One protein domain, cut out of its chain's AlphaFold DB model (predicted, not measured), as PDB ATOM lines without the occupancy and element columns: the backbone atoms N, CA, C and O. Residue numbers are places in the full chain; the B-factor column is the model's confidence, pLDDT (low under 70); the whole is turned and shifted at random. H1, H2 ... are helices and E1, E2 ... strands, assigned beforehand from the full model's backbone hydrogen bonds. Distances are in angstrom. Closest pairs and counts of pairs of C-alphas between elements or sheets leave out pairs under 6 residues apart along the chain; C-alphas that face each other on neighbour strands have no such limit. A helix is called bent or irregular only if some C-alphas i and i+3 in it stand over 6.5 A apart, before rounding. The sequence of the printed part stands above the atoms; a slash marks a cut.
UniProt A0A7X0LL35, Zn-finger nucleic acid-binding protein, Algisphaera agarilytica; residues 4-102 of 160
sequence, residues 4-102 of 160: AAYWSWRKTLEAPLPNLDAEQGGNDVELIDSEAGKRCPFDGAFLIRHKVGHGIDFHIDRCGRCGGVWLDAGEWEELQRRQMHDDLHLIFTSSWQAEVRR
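AT A GLANCE: This is residues 4 to 102 of the 160 residues of the protein "Zn-finger nucleic acid-binding protein" of Algisphaera agarilytica (UniProt A0A7X0LL35). A two-stranded hairpin, E1 and E2, runs through the middle, with three short helices set round it from one side to the other: H2 by E2, H3 between, and H4 by E1. H1 lies farther out, past H3, and a long stretch with no named element, residues 11 to 46, loops round the outside from H1 to E1. The printed part has 99 residues, with four named helices and two named strands in the order H1, E1, E2, H2, H3, H4; the sheet has the order E1, E2 and is antiparallel. The class is mixed, helices and strands, though under half of the residues are in named elements. The whole is compact, with a radius of gyration of the C-alphas of 13.7 A, and spans 38 by 29 by 27 A.

HOW THE PARTS SIT: H1, residues 4 to 10, is close but not clearly touching H3, residues 85 to 91; their closest C-alphas, those of Arg 10 and Asp 86, are 6.3 A apart. These two run opposite ways at a steep tilt of 63 degrees. E1, residues 47 to 53, and E2, residues 56 to 63, form an antiparallel hairpin, with 151 degrees between their directions. N 50 and O 60 are 2.8 A apart, and N 60 and O 50 are 2.9 A apart, within hydrogen-bond range. Residues 61 to 62 of E2 also pair, antiparallel, with residues 69 to 70. H2, residues 75 to 81, comes closest to E2 at the C-alphas of Phe 58 and Glu 75, 7.7 A apart. H2 is close but not clearly touching H3; the closest C-alphas, those of Leu 79 and His 85, are 4.8 A apart. H3 comes closest to E1 at the C-alphas of Val 52 and Ile 91, 6.1 A apart. H4, residues 94 to 102, has 5 pairs of C-alphas within 8 A of E1, the closest being Gly 53 and Val 100 at 5.2 A. H3 and H4 are close but not clearly touching, about perpendicular at 89 degrees, with the C-alphas of Leu 90 and Trp 96 closest at 6.4 A. H2 and H4 are apart. Every O i to N i+4 pair is within hydrogen-bond range in H1, H2 and H4; in H3 it is 1 of 3, beside 3 of 4 O i to N i+3 pairs.

IN THESE COORDINATES: H1 begins with C-alpha 4 at (98.304, 250.032, 159.054). E1 measures 18.4 A from first to last C-alpha and E2 21.0 A, from C-alpha 56 at (102.363, 273.388, 167.989). H1, H2 and H3 each measure 9.8 A; H3 is irregular, with C-alphas 86 and 89 7.7 A apart. H4 measures 12.2 A and ends with C-alpha 102 at (90.272, 274.836, 176.063).

THE WHOLE: The two C-alphas farthest apart, those of Glu 23 and Asp 43, are 38.9 A apart. The printed part has no cut. The links H1 to E1, 36 residues, and E2 to H2, 11 residues, are long. The mean pLDDT of the printed part is 87.1, and residues 21 to 29 are under 70.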
ATOM      1  N   ALA A   4      97.810 251.344 158.635       79.25
ATOM      2  CA  ALA A   4      98.304 250.032 159.054       79.25
ATOM      3  C   ALA A   4      99.797 250.050 159.435       79.25
ATOM      4  O   ALA A   4     100.172 249.477 160.451       79.25
ATOM      5  N   ALA A   5     100.641 250.743 158.662       82.75
ATOM      6  CA  ALA A   5     102.063 250.890 158.976       82.75
ATOM      7  C   ALA A   5     102.272 251.721 160.251       82.75
ATOM      8  O   ALA A   5     103.090 251.342 161.086       82.75
ATOM      9  N   TYR A   6     101.470 252.778 160.440       85.81
ATOM     10  CA  TYR A   6     101.439 253.551 161.686       85.81
ATOM     11  C   TYR A   6     101.193 252.654 162.902       85.81
ATOM     12  O   TYR A   6     101.975 252.656 163.846       85.81
ATOM     13  N   TRP A   7     100.122 251.857 162.866       86.50
ATOM     14  CA  TRP A   7      99.751 251.000 163.989       86.50
ATOM     15  C   TRP A   7     100.761 249.883 164.241       86.50
ATOM     16  O   TRP A   7     100.993 249.537 165.396       86.50
ATOM     17  N   SER A   8     101.367 249.324 163.191       90.19
ATOM     18  CA  SER A   8     102.436 248.331 163.338       90.19
ATOM     19  C   SER A   8     103.658 248.921 164.034       90.19
ATOM     20  O   SER A   8     104.166 248.308 164.966       90.19
ATOM     21  N   TRP A   9     104.090 250.119 163.632       90.62
ATOM     22  CA  TRP A   9     105.185 250.832 164.289       90.62
ATOM     23  C   TRP A   9     104.822 251.243 165.724       90.62
ATOM     24  O   TRP A   9     105.585 250.994 166.645       90.62
ATOM     25  N   ARG A  10     103.622 251.782 165.967       89.81
ATOM     26  CA  ARG A  10     103.203 252.218 167.309       89.81
ATOM     27  C   ARG A  10     103.234 251.083 168.335       89.81
ATOM     28  O   ARG A  10     103.574 251.320 169.488       89.81
ATOM     29  N   LYS A  11     102.918 249.854 167.914       91.44
ATOM     30  CA  LYS A  11     102.983 248.647 168.755       91.44
ATOM     31  C   LYS A  11     104.402 248.233 169.141       91.44
ATOM     32  O   LYS A  11     104.543 247.429 170.054       91.44
ATOM     33  N   THR A  12     105.435 248.729 168.457       92.00
ATOM     34  CA  THR A  12     106.825 248.463 168.853       92.00
ATOM     35  C   THR A  12     107.268 249.331 170.028       92.00
ATOM     36  O   THR A  12     108.341 249.096 170.569       92.00
ATOM     37  N   LEU A  13     106.480 250.343 170.408       89.44
ATOM     38  CA  LEU A  13     106.730 251.171 171.582       89.44
ATOM     39  C   LEU A  13     106.069 250.533 172.810       89.44
ATOM     40  O   LEU A  13     104.883 250.205 172.776       89.44
ATOM     41  N   GLU A  14     106.825 250.387 173.899       85.56
ATOM     42  CA  GLU A  14     106.322 249.825 175.163       85.56
ATOM     43  C   GLU A  14     105.359 250.777 175.894       85.56
ATOM     44  O   GLU A  14     104.462 250.328 176.606       85.56
ATOM     45  N   ALA A  15     105.517 252.090 175.699       87.81
ATOM     46  CA  ALA A  15     104.703 253.141 176.307       87.81
ATOM     47  C   ALA A  15     104.579 254.367 175.374       87.81
ATOM     48  O   ALA A  15     105.311 254.467 174.381       87.81
ATOM     49  N   PRO A  16     103.653 255.307 175.650       87.44
ATOM     50  CA  PRO A  16     103.657 256.619 175.013       87.44
ATOM     51  C   PRO A  16     104.950 257.387 175.276       87.44
ATOM     52  O   PRO A  16     105.513 257.306 176.369       87.44
ATOM     53  N   LEU A  17     105.419 258.117 174.267       85.25
ATOM     54  CA  LEU A  17     106.558 259.009 174.409       85.25
ATOM     55  C   LEU A  17     106.154 260.229 175.255       85.25
ATOM     56  O   LEU A  17     104.992 260.642 175.237       85.25
ATOM     57  N   PRO A  18     107.080 260.812 176.034       83.81
ATOM     58  CA  PRO A  18     106.787 262.040 176.752       83.81
ATOM     59  C   PRO A  18     106.700 263.204 175.758       83.81
ATOM     60  O   PRO A  18     107.678 263.535 175.099       83.81
ATOM     61  N   ASN A  19     105.537 263.850 175.664       81.44
ATOM     62  CA  ASN A  19     105.376 265.040 174.826       81.44
ATOM     63  C   ASN A  19     106.360 266.137 175.269       81.44
ATOM     64  O   ASN A  19     106.352 266.542 176.433       81.44
ATOM     65  N   LEU A  20     107.198 266.611 174.342       76.38
ATOM     66  CA  LEU A  20     108.191 267.653 174.607       76.38
ATOM     67  C   LEU A  20     107.599 269.039 174.330       76.38
ATOM     68  O   LEU A  20     106.945 269.262 173.307       76.38
ATOM     69  N   ASP A  21     107.860 269.992 175.223       69.38
ATOM     70  CA  ASP A  21     107.459 271.388 175.039       69.38
ATOM     71  C   ASP A  21     108.297 272.080 173.948       69.38
ATOM     72  O   ASP A  21     109.395 271.643 173.595       69.38
ATOM     73  N   ALA A  22     107.792 273.200 173.416       62.06
ATOM     74  CA  ALA A  22     108.407 273.927 172.297       62.06
ATOM     75  C   ALA A  22     109.873 274.333 172.549       62.06
ATOM     76  O   ALA A  22     110.676 274.332 171.617       62.06
ATOM     77  N   GLU A  23     110.220 274.625 173.805       58.59
ATOM     78  CA  GLU A  23     111.558 275.060 174.232       58.59
ATOM     79  C   GLU A  23     112.602 273.927 174.238       58.59
ATOM     80  O   GLU A  23     113.800 274.193 174.204       58.59
ATOM     81  N   GLN A  24     112.173 272.660 174.254       57.78
ATOM     82  CA  GLN A  24     113.061 271.505 174.448       57.78
ATOM     83  C   GLN A  24     113.509 270.836 173.138       57.78
ATOM     84  O   GLN A  24     114.331 269.924 173.167       57.78
ATOM     85  N   GLY A  25     112.988 271.266 171.983       50.31
ATOM     86  CA  GLY A  25     113.132 270.507 170.736       50.31
ATOM     87  C   GLY A  25     114.192 270.983 169.725       50.31
ATOM     88  O   GLY A  25     114.220 270.439 168.630       50.31
ATOM     89  N   GLY A  26     115.054 271.966 170.007       49.06
ATOM     90  CA  GLY A  26     116.104 272.399 169.053       49.06
ATOM     91  C   GLY A  26     115.600 273.080 167.756       49.06
ATOM     92  O   GLY A  26     114.399 273.294 167.615       49.06
ATOM     93  N   ASN A  27     116.545 273.453 166.866       53.53
ATOM     94  CA  ASN A  27     116.426 274.401 165.727       53.53
ATOM     95  C   ASN A  27     115.146 274.329 164.864       53.53
ATOM     96  O   ASN A  27     114.620 273.246 164.608       53.53
ATOM     97  N   ASP A  28     114.749 275.503 164.348       59.12
ATOM     98  CA  ASP A  28     113.545 275.765 163.544       59.12
ATOM     99  C   ASP A  28     113.405 274.832 162.331       59.12
ATOM    100  O   ASP A  28     114.210 274.857 161.395       59.12
ATOM    101  N   VAL A  29     112.330 274.043 162.332       64.44
ATOM    102  CA  VAL A  29     111.795 273.388 161.135       64.44
ATOM    103  C   VAL A  29     110.925 274.411 160.413       64.44
ATOM    104  O   VAL A  29     110.025 274.995 161.016       64.44
ATOM    105  N   GLU A  30     111.175 274.642 159.124       71.31
ATOM    106  CA  GLU A  30     110.280 275.464 158.310       71.31
ATOM    107  C   GLU A  30     108.941 274.731 158.151       71.31
ATOM    108  O   GLU A  30     108.857 273.685 157.508       71.31
ATOM    109  N   LEU A  31     107.903 275.271 158.790       74.00
ATOM    110  CA  LEU A  31     106.551 274.726 158.763       74.00
ATOM    111  C   LEU A  31     105.733 275.430 157.688       74.00
ATOM    112  O   LEU A  31     105.519 276.643 157.753       74.00
ATOM    113  N   ILE A  32     105.229 274.660 156.727       72.00
ATOM    114  CA  ILE A  32     104.334 275.163 155.684       72.00
ATOM    115  C   ILE A  32     102.939 274.593 155.943       72.00
ATOM    116  O   ILE A  32     102.630 273.511 155.466       72.00
ATOM    117  N   ASP A  33     102.087 275.322 156.672       73.69
ATOM    118  CA  ASP A  33     100.660 274.984 156.810       73.69
ATOM    119  C   ASP A  33      99.864 275.721 155.720       73.69
ATOM    120  O   ASP A  33      99.622 276.929 155.797       73.69
ATOM    121  N   SER A  34      99.474 275.008 154.660       75.69
ATOM    122  CA  SER A  34      98.656 275.599 153.597       75.69
ATOM    123  C   SER A  34      97.205 275.734 154.048       75.69
ATOM    124  O   SER A  34      96.523 274.727 154.209       75.69
ATOM    125  N   GLU A  35      96.681 276.960 154.177       77.38
ATOM    126  CA  GLU A  35      95.279 277.220 154.569       77.38
ATOM    127  C   GLU A  35      94.232 276.799 153.515       77.38
ATOM    128  O   GLU A  35      93.025 276.815 153.776       77.38
ATOM    129  N   ALA A  36      94.665 276.410 152.312       81.75
ATOM    130  CA  ALA A  36      93.764 276.010 151.241       81.75
ATOM    131  C   ALA A  36      93.055 274.677 151.547       81.75
ATOM    132  O   ALA A  36      93.637 273.735 152.083       81.75
ATOM    133  N   GLY A  37      91.789 274.561 151.138       85.50
ATOM    134  CA  GLY A  37      91.047 273.303 151.225       85.50
ATOM    135  C   GLY A  37      91.643 272.233 150.305       85.50
ATOM    136  O   GLY A  37      91.657 272.396 149.084       85.50
ATOM    137  N   LYS A  38      92.103 271.119 150.882       92.06
ATOM    138  CA  LYS A  38      92.736 270.012 150.150       92.06
ATOM    139  C   LYS A  38      91.745 268.883 149.854       92.06
ATOM    140  O   LYS A  38      90.763 268.681 150.575       92.06
ATOM    141  N   ARG A  39      92.010 268.123 148.788       95.12
ATOM    142  CA  ARG A  39      91.269 266.900 148.442       95.12
ATOM    143  C   ARG A  39      92.127 265.670 148.685       95.12
ATOM    144  O   ARG A  39      93.310 265.659 148.364       95.12
ATOM    145  N   CYS A  40      91.499 264.622 149.194       93.88
ATOM    146  CA  CYS A  40      92.101 263.312 149.322       93.88
ATOM    147  C   CYS A  40      92.417 262.749 147.923       93.88
ATOM    148  O   CYS A  40      91.503 262.601 147.110       93.88
ATOM    149  N   PRO A  41      93.668 262.382 147.617       92.44
ATOM    150  CA  PRO A  41      94.034 261.800 146.327       92.44
ATOM    151  C   PRO A  41      93.554 260.353 146.141       92.44
ATOM    152  O   PRO A  41      93.622 259.848 145.027       92.44
ATOM    153  N   PHE A  42      93.063 259.680 147.191       91.00
ATOM    154  CA  PHE A  42      92.526 258.318 147.068       91.00
ATOM    155  C   PHE A  42      91.046 258.283 146.674       91.00
ATOM    156  O   PHE A  42      90.646 257.429 145.892       91.00
ATOM    157  N   ASP A  43      90.220 259.172 147.232       94.25
ATOM    158  CA  ASP A  43      88.757 259.127 147.070       94.25
ATOM    159  C   ASP A  43      88.121 260.476 146.692       94.25
ATOM    160  O   ASP A  43      86.898 260.565 146.562       94.25
ATOM    161  N   GLY A  44      88.932 261.523 146.508       94.81
ATOM    162  CA  GLY A  44      88.509 262.857 146.086       94.81
ATOM    163  C   GLY A  44      87.768 263.678 147.144       94.81
ATOM    164  O   GLY A  44      87.432 264.830 146.869       94.81
ATOM    165  N   ALA A  45      87.506 263.129 148.337       94.94
ATOM    166  CA  ALA A  45      86.783 263.836 149.390       94.94
ATOM    167  C   ALA A  45      87.595 265.023 149.933       94.94
ATOM    168  O   ALA A  45      88.827 265.007 149.914       94.94
ATOM    169  N   PHE A  46      86.916 266.052 150.443       95.44
ATOM    170  CA  PHE A  46      87.596 267.146 151.138       95.44
ATOM    171  C   PHE A  46      88.248 266.648 152.429       95.44
ATOM    172  O   PHE A  46      87.663 265.857 153.176       95.44
ATOM    173  N   LEU A  47      89.467 267.121 152.673       94.69
ATOM    174  CA  LEU A  47      90.192 266.859 153.906       94.69
ATOM    175  C   LEU A  47      89.706 267.797 155.014       94.69
ATOM    176  O   LEU A  47      89.378 268.958 154.772       94.69
ATOM    177  N   ILE A  48      89.622 267.258 156.227       94.44
ATOM    178  CA  ILE A  48      89.214 267.981 157.429       94.44
ATOM    179  C   ILE A  48      90.476 268.337 158.206       94.44
ATOM    180  O   ILE A  48      91.267 267.453 158.533       94.44
ATOM    181  N   ARG A  49      90.623 269.621 158.530       94.69
ATOM    182  CA  ARG A  49      91.751 270.159 159.294       94.69
ATOM    183  C   ARG A  49      91.552 269.938 160.788       94.69
ATOM    184  O   ARG A  49      90.513 270.307 161.341       94.69
ATOM    185  N   HIS A  50      92.571 269.416 161.459       95.00
ATOM    186  CA  HIS A  50      92.595 269.222 162.906       95.00
ATOM    187  C   HIS A  50      93.799 269.933 163.507       95.00
ATOM    188  O   HIS A  50      94.936 269.662 163.134       95.00
ATOM    189  N   LYS A  51      93.557 270.846 164.452       94.69
ATOM    190  CA  LYS A  51      94.647 271.554 165.127       94.69
ATOM    191  C   LYS A  51      95.419 270.570 166.005       94.69
ATOM    192  O   LYS A  51      94.788 269.830 166.764       94.69
ATOM    193  N   VAL A  52      96.749 270.594 165.922       94.00
ATOM    194  CA  VAL A  52      97.613 269.730 166.741       94.00
ATOM    195  C   VAL A  52      97.564 270.151 168.212       94.00
ATOM    196  O   VAL A  52      97.249 269.329 169.066       94.00
ATOM    197  N   GLY A  53      97.750 271.442 168.508       91.00
ATOM    198  CA  GLY A  53      97.731 271.957 169.882       91.00
ATOM    199  C   GLY A  53      99.037 271.696 170.632       91.00
ATOM    200  O   GLY A  53     100.067 271.479 170.006       91.00
ATOM    201  N   HIS A  54      99.012 271.763 171.970       86.38
ATOM    202  CA  HIS A  54     100.183 271.485 172.823       86.38
ATOM    203  C   HIS A  54     101.440 272.299 172.459       86.38
ATOM    204  O   HIS A  54     102.555 271.793 172.483       86.38
ATOM    205  N   GLY A  55     101.266 273.573 172.095       83.19
ATOM    206  CA  GLY A  55     102.369 274.454 171.697       83.19
ATOM    207  C   GLY A  55     102.906 274.201 170.282       83.19
ATOM    208  O   GLY A  55     104.028 274.609 169.990       83.19
ATOM    209  N   ILE A  56     102.146 273.505 169.434       87.06
ATOM    210  CA  ILE A  56     102.363 273.388 167.989       87.06
ATOM    211  C   ILE A  56     101.235 274.132 167.266       87.06
ATOM    212  O   ILE A  56     100.049 273.899 167.539       87.06
ATOM    213  N   ASP A  57     101.595 275.011 166.328       85.81
ATOM    214  CA  ASP A  57     100.650 275.926 165.680       85.81
ATOM    215  C   ASP A  57     100.305 275.587 164.216       85.81
ATOM    216  O   ASP A  57      99.977 276.478 163.445       85.81
ATOM    217  N   PHE A  58     100.229 274.307 163.841       91.19
ATOM    218  CA  PHE A  58      99.726 273.876 162.521       91.19
ATOM    219  C   PHE A  58      98.530 272.912 162.616       91.19
ATOM    220  O   PHE A  58      98.070 272.556 163.715       91.19
ATOM    221  N   HIS A  59      97.976 272.543 161.461       93.81
ATOM    222  CA  HIS A  59      96.870 271.600 161.331       93.81
ATOM    223  C   HIS A  59      97.281 270.358 160.558       93.81
ATOM    224  O   HIS A  59      97.931 270.454 159.535       93.81
ATOM    225  N   ILE A  60      96.783 269.205 160.986       93.50
ATOM    226  CA  ILE A  60      96.910 267.968 160.221       93.50
ATOM    227  C   ILE A  60      95.584 267.674 159.543       93.50
ATOM    228  O   ILE A  60      94.509 267.811 160.139       93.50
ATOM    229  N   ASP A  61      95.667 267.218 158.304       94.38
ATOM    230  CA  ASP A  61      94.517 266.939 157.470       94.38
ATOM    231  C   ASP A  61      94.128 265.458 157.534       94.38
ATOM    232  O   ASP A  61      94.955 264.557 157.389       94.38
ATOM    233  N   ARG A  62      92.832 265.176 157.709       94.31
ATOM    234  CA  ARG A  62      92.292 263.810 157.684       94.31
ATOM    235  C   ARG A  62      91.117 263.689 156.732       94.31
ATOM    236  O   ARG A  62      90.181 264.486 156.759       94.31
ATOM    237  N   CYS A  63      91.121 262.641 155.916       94.50
ATOM    238  CA  CYS A  63      89.965 262.301 155.100       94.50
ATOM    239  C   CYS A  63      88.872 261.684 155.979       94.50
ATOM    240  O   CYS A  63      89.081 260.636 156.593       94.50
ATOM    241  N   GLY A  64      87.683 262.289 155.988       92.00
ATOM    242  CA  GLY A  64      86.520 261.752 156.704       92.00
ATOM    243  C   GLY A  64      85.944 260.461 156.104       92.00
ATOM    244  O   GLY A  64      85.137 259.807 156.756       92.00
ATOM    245  N   ARG A  65      86.347 260.086 154.879       93.25
ATOM    246  CA  ARG A  65      85.832 258.912 154.159       93.25
ATOM    247  C   ARG A  65      86.784 257.717 154.221       93.25
ATOM    248  O   ARG A  65      86.400 256.682 154.753       93.25
ATOM    249  N   CYS A  66      88.016 257.843 153.723       92.12
ATOM    250  CA  CYS A  66      89.000 256.753 153.781       92.12
ATOM    251  C   CYS A  66      89.845 256.728 155.067       92.12
ATOM    252  O   CYS A  66      90.575 255.768 155.301       92.12
ATOM    253  N   GLY A  67      89.788 257.779 155.894       89.75
ATOM    254  CA  GLY A  67      90.574 257.878 157.128       89.75
ATOM    255  C   GLY A  67      92.057 258.198 156.926       89.75
ATOM    256  O   GLY A  67      92.792 258.224 157.912       89.75
ATOM    257  N   GLY A  68      92.498 258.437 155.686       92.00
ATOM    258  CA  GLY A  68      93.875 258.814 155.370       92.00
ATOM    259  C   GLY A  68      94.281 260.132 156.029       92.00
ATOM    260  O   GLY A  68      93.479 261.065 156.084       92.00
ATOM    261  N   VAL A  69      95.521 260.186 156.510       93.06
ATOM    262  CA  VAL A  69      96.120 261.343 157.182       93.06
ATOM    263  C   VAL A  69      97.174 261.968 156.276       93.06
ATOM    264  O   VAL A  69      97.979 261.250 155.674       93.06
ATOM    265  N   TRP A  70      97.149 263.292 156.193       92.12
ATOM    266  CA  TRP A  70      97.941 264.117 155.294       92.12
ATOM    267  C   TRP A  70      98.663 265.179 156.105       92.12
ATOM    268  O   TRP A  70      98.042 265.869 156.909       92.12
ATOM    269  N   LEU A  71      99.970 265.255 155.890       91.31
ATOM    270  CA  LEU A  71     100.857 266.219 156.513       91.31
ATOM    271  C   LEU A  71     101.550 266.997 155.396       91.31
ATOM    272  O   LEU A  71     101.937 266.393 154.387       91.31
ATOM    273  N   ASP A  72     101.674 268.303 155.576       90.06
ATOM    274  CA  ASP A  72     102.471 269.162 154.710       90.06
ATOM    275  C   ASP A  72     103.969 269.032 155.039       90.06
ATOM    276  O   ASP A  72     104.389 268.289 155.934       90.06
ATOM    277  N   ALA A  73     104.806 269.721 154.262       88.94
ATOM    278  CA  ALA A  73     106.250 269.700 154.452       88.94
ATOM    279  C   ALA A  73     106.635 270.233 155.846       88.94
ATOM    280  O   ALA A  73     106.171 271.297 156.257       88.94
ATOM    281  N   GLY A  74     107.485 269.487 156.559       89.06
ATOM    282  CA  GLY A  74     107.992 269.839 157.890       89.06
ATOM    283  C   GLY A  74     107.086 269.423 159.056       89.06
ATOM    284  O   GLY A  74     107.548 269.339 160.192       89.06
ATOM    285  N   GLU A  75     105.806 269.122 158.813       92.12
ATOM    286  CA  GLU A  75     104.859 268.796 159.887       92.12
ATOM    287  C   GLU A  75     105.152 267.442 160.549       92.12
ATOM    288  O   GLU A  75     104.985 267.288 161.760       92.12
ATOM    289  N   TRP A  76     105.599 266.444 159.776       92.19
ATOM    290  CA  TRP A  76     105.957 265.135 160.330       92.19
ATOM    291  C   TRP A  76     107.211 265.225 161.199       92.19
ATOM    292  O   TRP A  76     107.239 264.697 162.311       92.19
ATOM    293  N   GLU A  77     108.225 265.930 160.707       91.50
ATOM    294  CA  GLU A  77     109.478 266.185 161.405       91.50
ATOM    295  C   GLU A  77     109.225 266.923 162.724       91.50
ATOM    296  O   GLU A  77     109.786 266.550 163.754       91.50
ATOM    297  N   GLU A  78     108.316 267.900 162.730       90.00
ATOM    298  CA  GLU A  78     107.924 268.623 163.941       90.00
ATOM    299  C   GLU A  78     107.213 267.721 164.961       90.00
ATOM    300  O   GLU A  78     107.540 267.760 166.149       90.00
ATOM    301  N   LEU A  79     106.301 266.839 164.533       91.25
ATOM    302  CA  LEU A  79     105.698 265.852 165.442       91.25
ATOM    303  C   LEU A  79     106.734 264.885 166.025       91.25
ATOM    304  O   LEU A  79     106.601 264.455 167.173       91.25
ATOM    305  N   GLN A  80     107.749 264.506 165.248       91.06
ATOM    306  CA  GLN A  80     108.835 263.660 165.740       91.06
ATOM    307  C   GLN A  80     109.695 264.401 166.759       91.06
ATOM    308  O   GLN A  80     109.937 263.875 167.847       91.06
ATOM    309  N   ARG A  81     110.081 265.639 166.441       87.81
ATOM    310  CA  ARG A  81     110.854 266.531 167.310       87.81
ATOM    311  C   ARG A  81     110.162 266.758 168.651       87.81
ATOM    312  O   ARG A  81     110.816 266.775 169.686       87.81
ATOM    313  N   ARG A  82     108.833 266.874 168.634       88.38
ATOM    314  CA  ARG A  82     107.991 267.077 169.823       88.38
ATOM    315  C   ARG A  82     107.569 265.782 170.511       88.38
ATOM    316  O   ARG A  82     106.848 265.839 171.499       88.38
ATOM    317  N   GLN A  83     108.007 264.631 169.995       91.19
ATOM    318  CA  GLN A  83     107.597 263.307 170.466       91.19
ATOM    319  C   GLN A  83     106.069 263.113 170.508       91.19
ATOM    320  O   GLN A  83     105.573 262.354 171.317       91.19
ATOM    321  N   MET A  84     105.340 263.762 169.593       91.12
ATOM    322  CA  MET A  84     103.876 263.683 169.462       91.12
ATOM    323  C   MET A  84     103.421 262.772 168.312       91.12
ATOM    324  O   MET A  84     102.231 262.523 168.112       91.12
ATOM    325  N   HIS A  85     104.358 262.290 167.495       92.19
ATOM    326  CA  HIS A  85     104.075 261.422 166.350       92.19
ATOM    327  C   HIS A  85     103.429 260.081 166.744       92.19
ATOM    328  O   HIS A  85     102.659 259.516 165.966       92.19
ATOM    329  N   ASP A  86     103.669 259.578 167.955       92.75
ATOM    330  CA  ASP A  86     103.038 258.371 168.498       92.75
ATOM    331  C   ASP A  86     101.598 258.614 169.003       92.75
ATOM    332  O   ASP A  86     100.816 257.662 169.112       92.75
ATOM    333  N   ASP A  87     101.215 259.881 169.166       92.38
ATOM    334  CA  ASP A  87      99.868 260.364 169.491       92.38
ATOM    335  C   ASP A  87      99.078 260.852 168.264       92.38
ATOM    336  O   ASP A  87      97.938 261.298 168.394       92.38
ATOM    337  N   LEU A  88      99.616 260.713 167.043       92.88
ATOM    338  CA  LEU A  88      98.963 261.164 165.804       92.88
ATOM    339  C   LEU A  88      97.484 260.743 165.703       92.88
ATOM    340  O   LEU A  88      96.630 261.529 165.299       92.88
ATOM    341  N   HIS A  89      97.157 259.509 166.087       91.62
ATOM    342  CA  HIS A  89      95.779 259.012 166.070       91.62
ATOM    343  C   HIS A  89      94.846 259.727 167.063       91.62
ATOM    344  O   HIS A  89      93.643 259.821 166.803       91.62
ATOM    345  N   LEU A  90      95.378 260.236 168.179       94.31
ATOM    346  CA  LEU A  90      94.620 260.943 169.210       94.31
ATOM    347  C   LEU A  90      94.233 262.352 168.773       94.31
ATOM    348  O   LEU A  90      93.152 262.805 169.148       94.31
ATOM    349  N   ILE A  91      95.033 263.004 167.922       94.94
ATOM    350  CA  ILE A  91      94.774 264.364 167.415       94.94
ATOM    351  C   ILE A  91      93.368 264.480 166.809       94.94
ATOM    352  O   ILE A  91      92.698 265.505 166.937       94.94
ATOM    353  N   PHE A  92      92.870 263.408 166.195       94.69
ATOM    354  CA  PHE A  92      91.563 263.387 165.534       94.69
ATOM    355  C   PHE A  92      90.385 263.089 166.470       94.69
ATOM    356  O   PHE A  92      89.238 263.059 166.019       94.69
ATOM    357  N   THR A  93      90.638 262.833 167.753       95.19
ATOM    358  CA  THR A  93      89.597 262.501 168.729       95.19
ATOM    359  C   THR A  93      88.884 263.753 169.236       95.19
ATOM    360  O   THR A  93      89.426 264.862 169.253       95.19
ATOM    361  N   SER A  94      87.632 263.590 169.667       95.75
ATOM    362  CA  SER A  94      86.840 264.688 170.226       95.75
ATOM    363  C   SER A  94      87.427 265.221 171.533       95.75
ATOM    364  O   SER A  94      87.414 266.434 171.734       95.75
ATOM    365  N   SER A  95      87.964 264.344 172.386       96.56
ATOM    366  CA  SER A  95      88.617 264.705 173.648       96.56
ATOM    367  C   SER A  95      89.857 265.562 173.410       96.56
ATOM    368  O   SER A  95      89.957 266.641 173.989       96.56
ATOM    369  N   TRP A  96      90.739 265.153 172.493       95.50
ATOM    370  CA  TRP A  96      91.902 265.951 172.105       95.50
ATOM    371  C   TRP A  96      91.489 267.311 171.548       95.50
ATOM    372  O   TRP A  96      91.930 268.358 172.010       95.50
ATOM    373  N   GLN A  97      90.567 267.338 170.584       96.75
ATOM    374  CA  GLN A  97      90.131 268.608 170.006       96.75
ATOM    375  C   GLN A  97      89.405 269.500 171.034       96.75
ATOM    376  O   GLN A  97      89.429 270.725 170.915       96.75
ATOM    377  N   ALA A  98      88.730 268.935 172.041       96.19
ATOM    378  CA  ALA A  98      88.154 269.702 173.148       96.19
ATOM    379  C   ALA A  98      89.244 270.308 174.047       96.19
ATOM    380  O   ALA A  98      89.141 271.481 174.412       96.19
ATOM    381  N   GLU A  99      90.301 269.546 174.330       94.75
ATOM    382  CA  GLU A  99      91.491 270.005 175.048       94.75
ATOM    383  C   GLU A  99      92.157 271.188 174.336       94.75
ATOM    384  O   GLU A  99      92.294 272.264 174.922       94.75
ATOM    385  N   VAL A 100      92.460 271.049 173.039       94.69
ATOM    386  CA  VAL A 100      93.075 272.125 172.244       94.69
ATOM    387  C   VAL A 100      92.213 273.391 172.259       94.69
ATOM    388  O   VAL A 100      92.725 274.501 172.418       94.69
ATOM    389  N   ARG A 101      90.885 273.259 172.145       94.88
ATOM    390  CA  ARG A 101      89.968 274.410 172.241       94.88
ATOM    391  C   ARG A 101      90.007 275.073 173.617       94.88
ATOM    392  O   ARG A 101      89.893 276.296 173.684       94.88
ATOM    393  N   ARG A 102      90.153 274.299 174.700       94.62
ATOM    394  CA  ARG A 102      90.272 274.836 176.063       94.62
ATOM    395  C   ARG A 102      91.566 275.629 176.221       94.62
ATOM    396  O   ARG A 102      91.497 276.791 176.605       94.62
TER     397      ARG A 102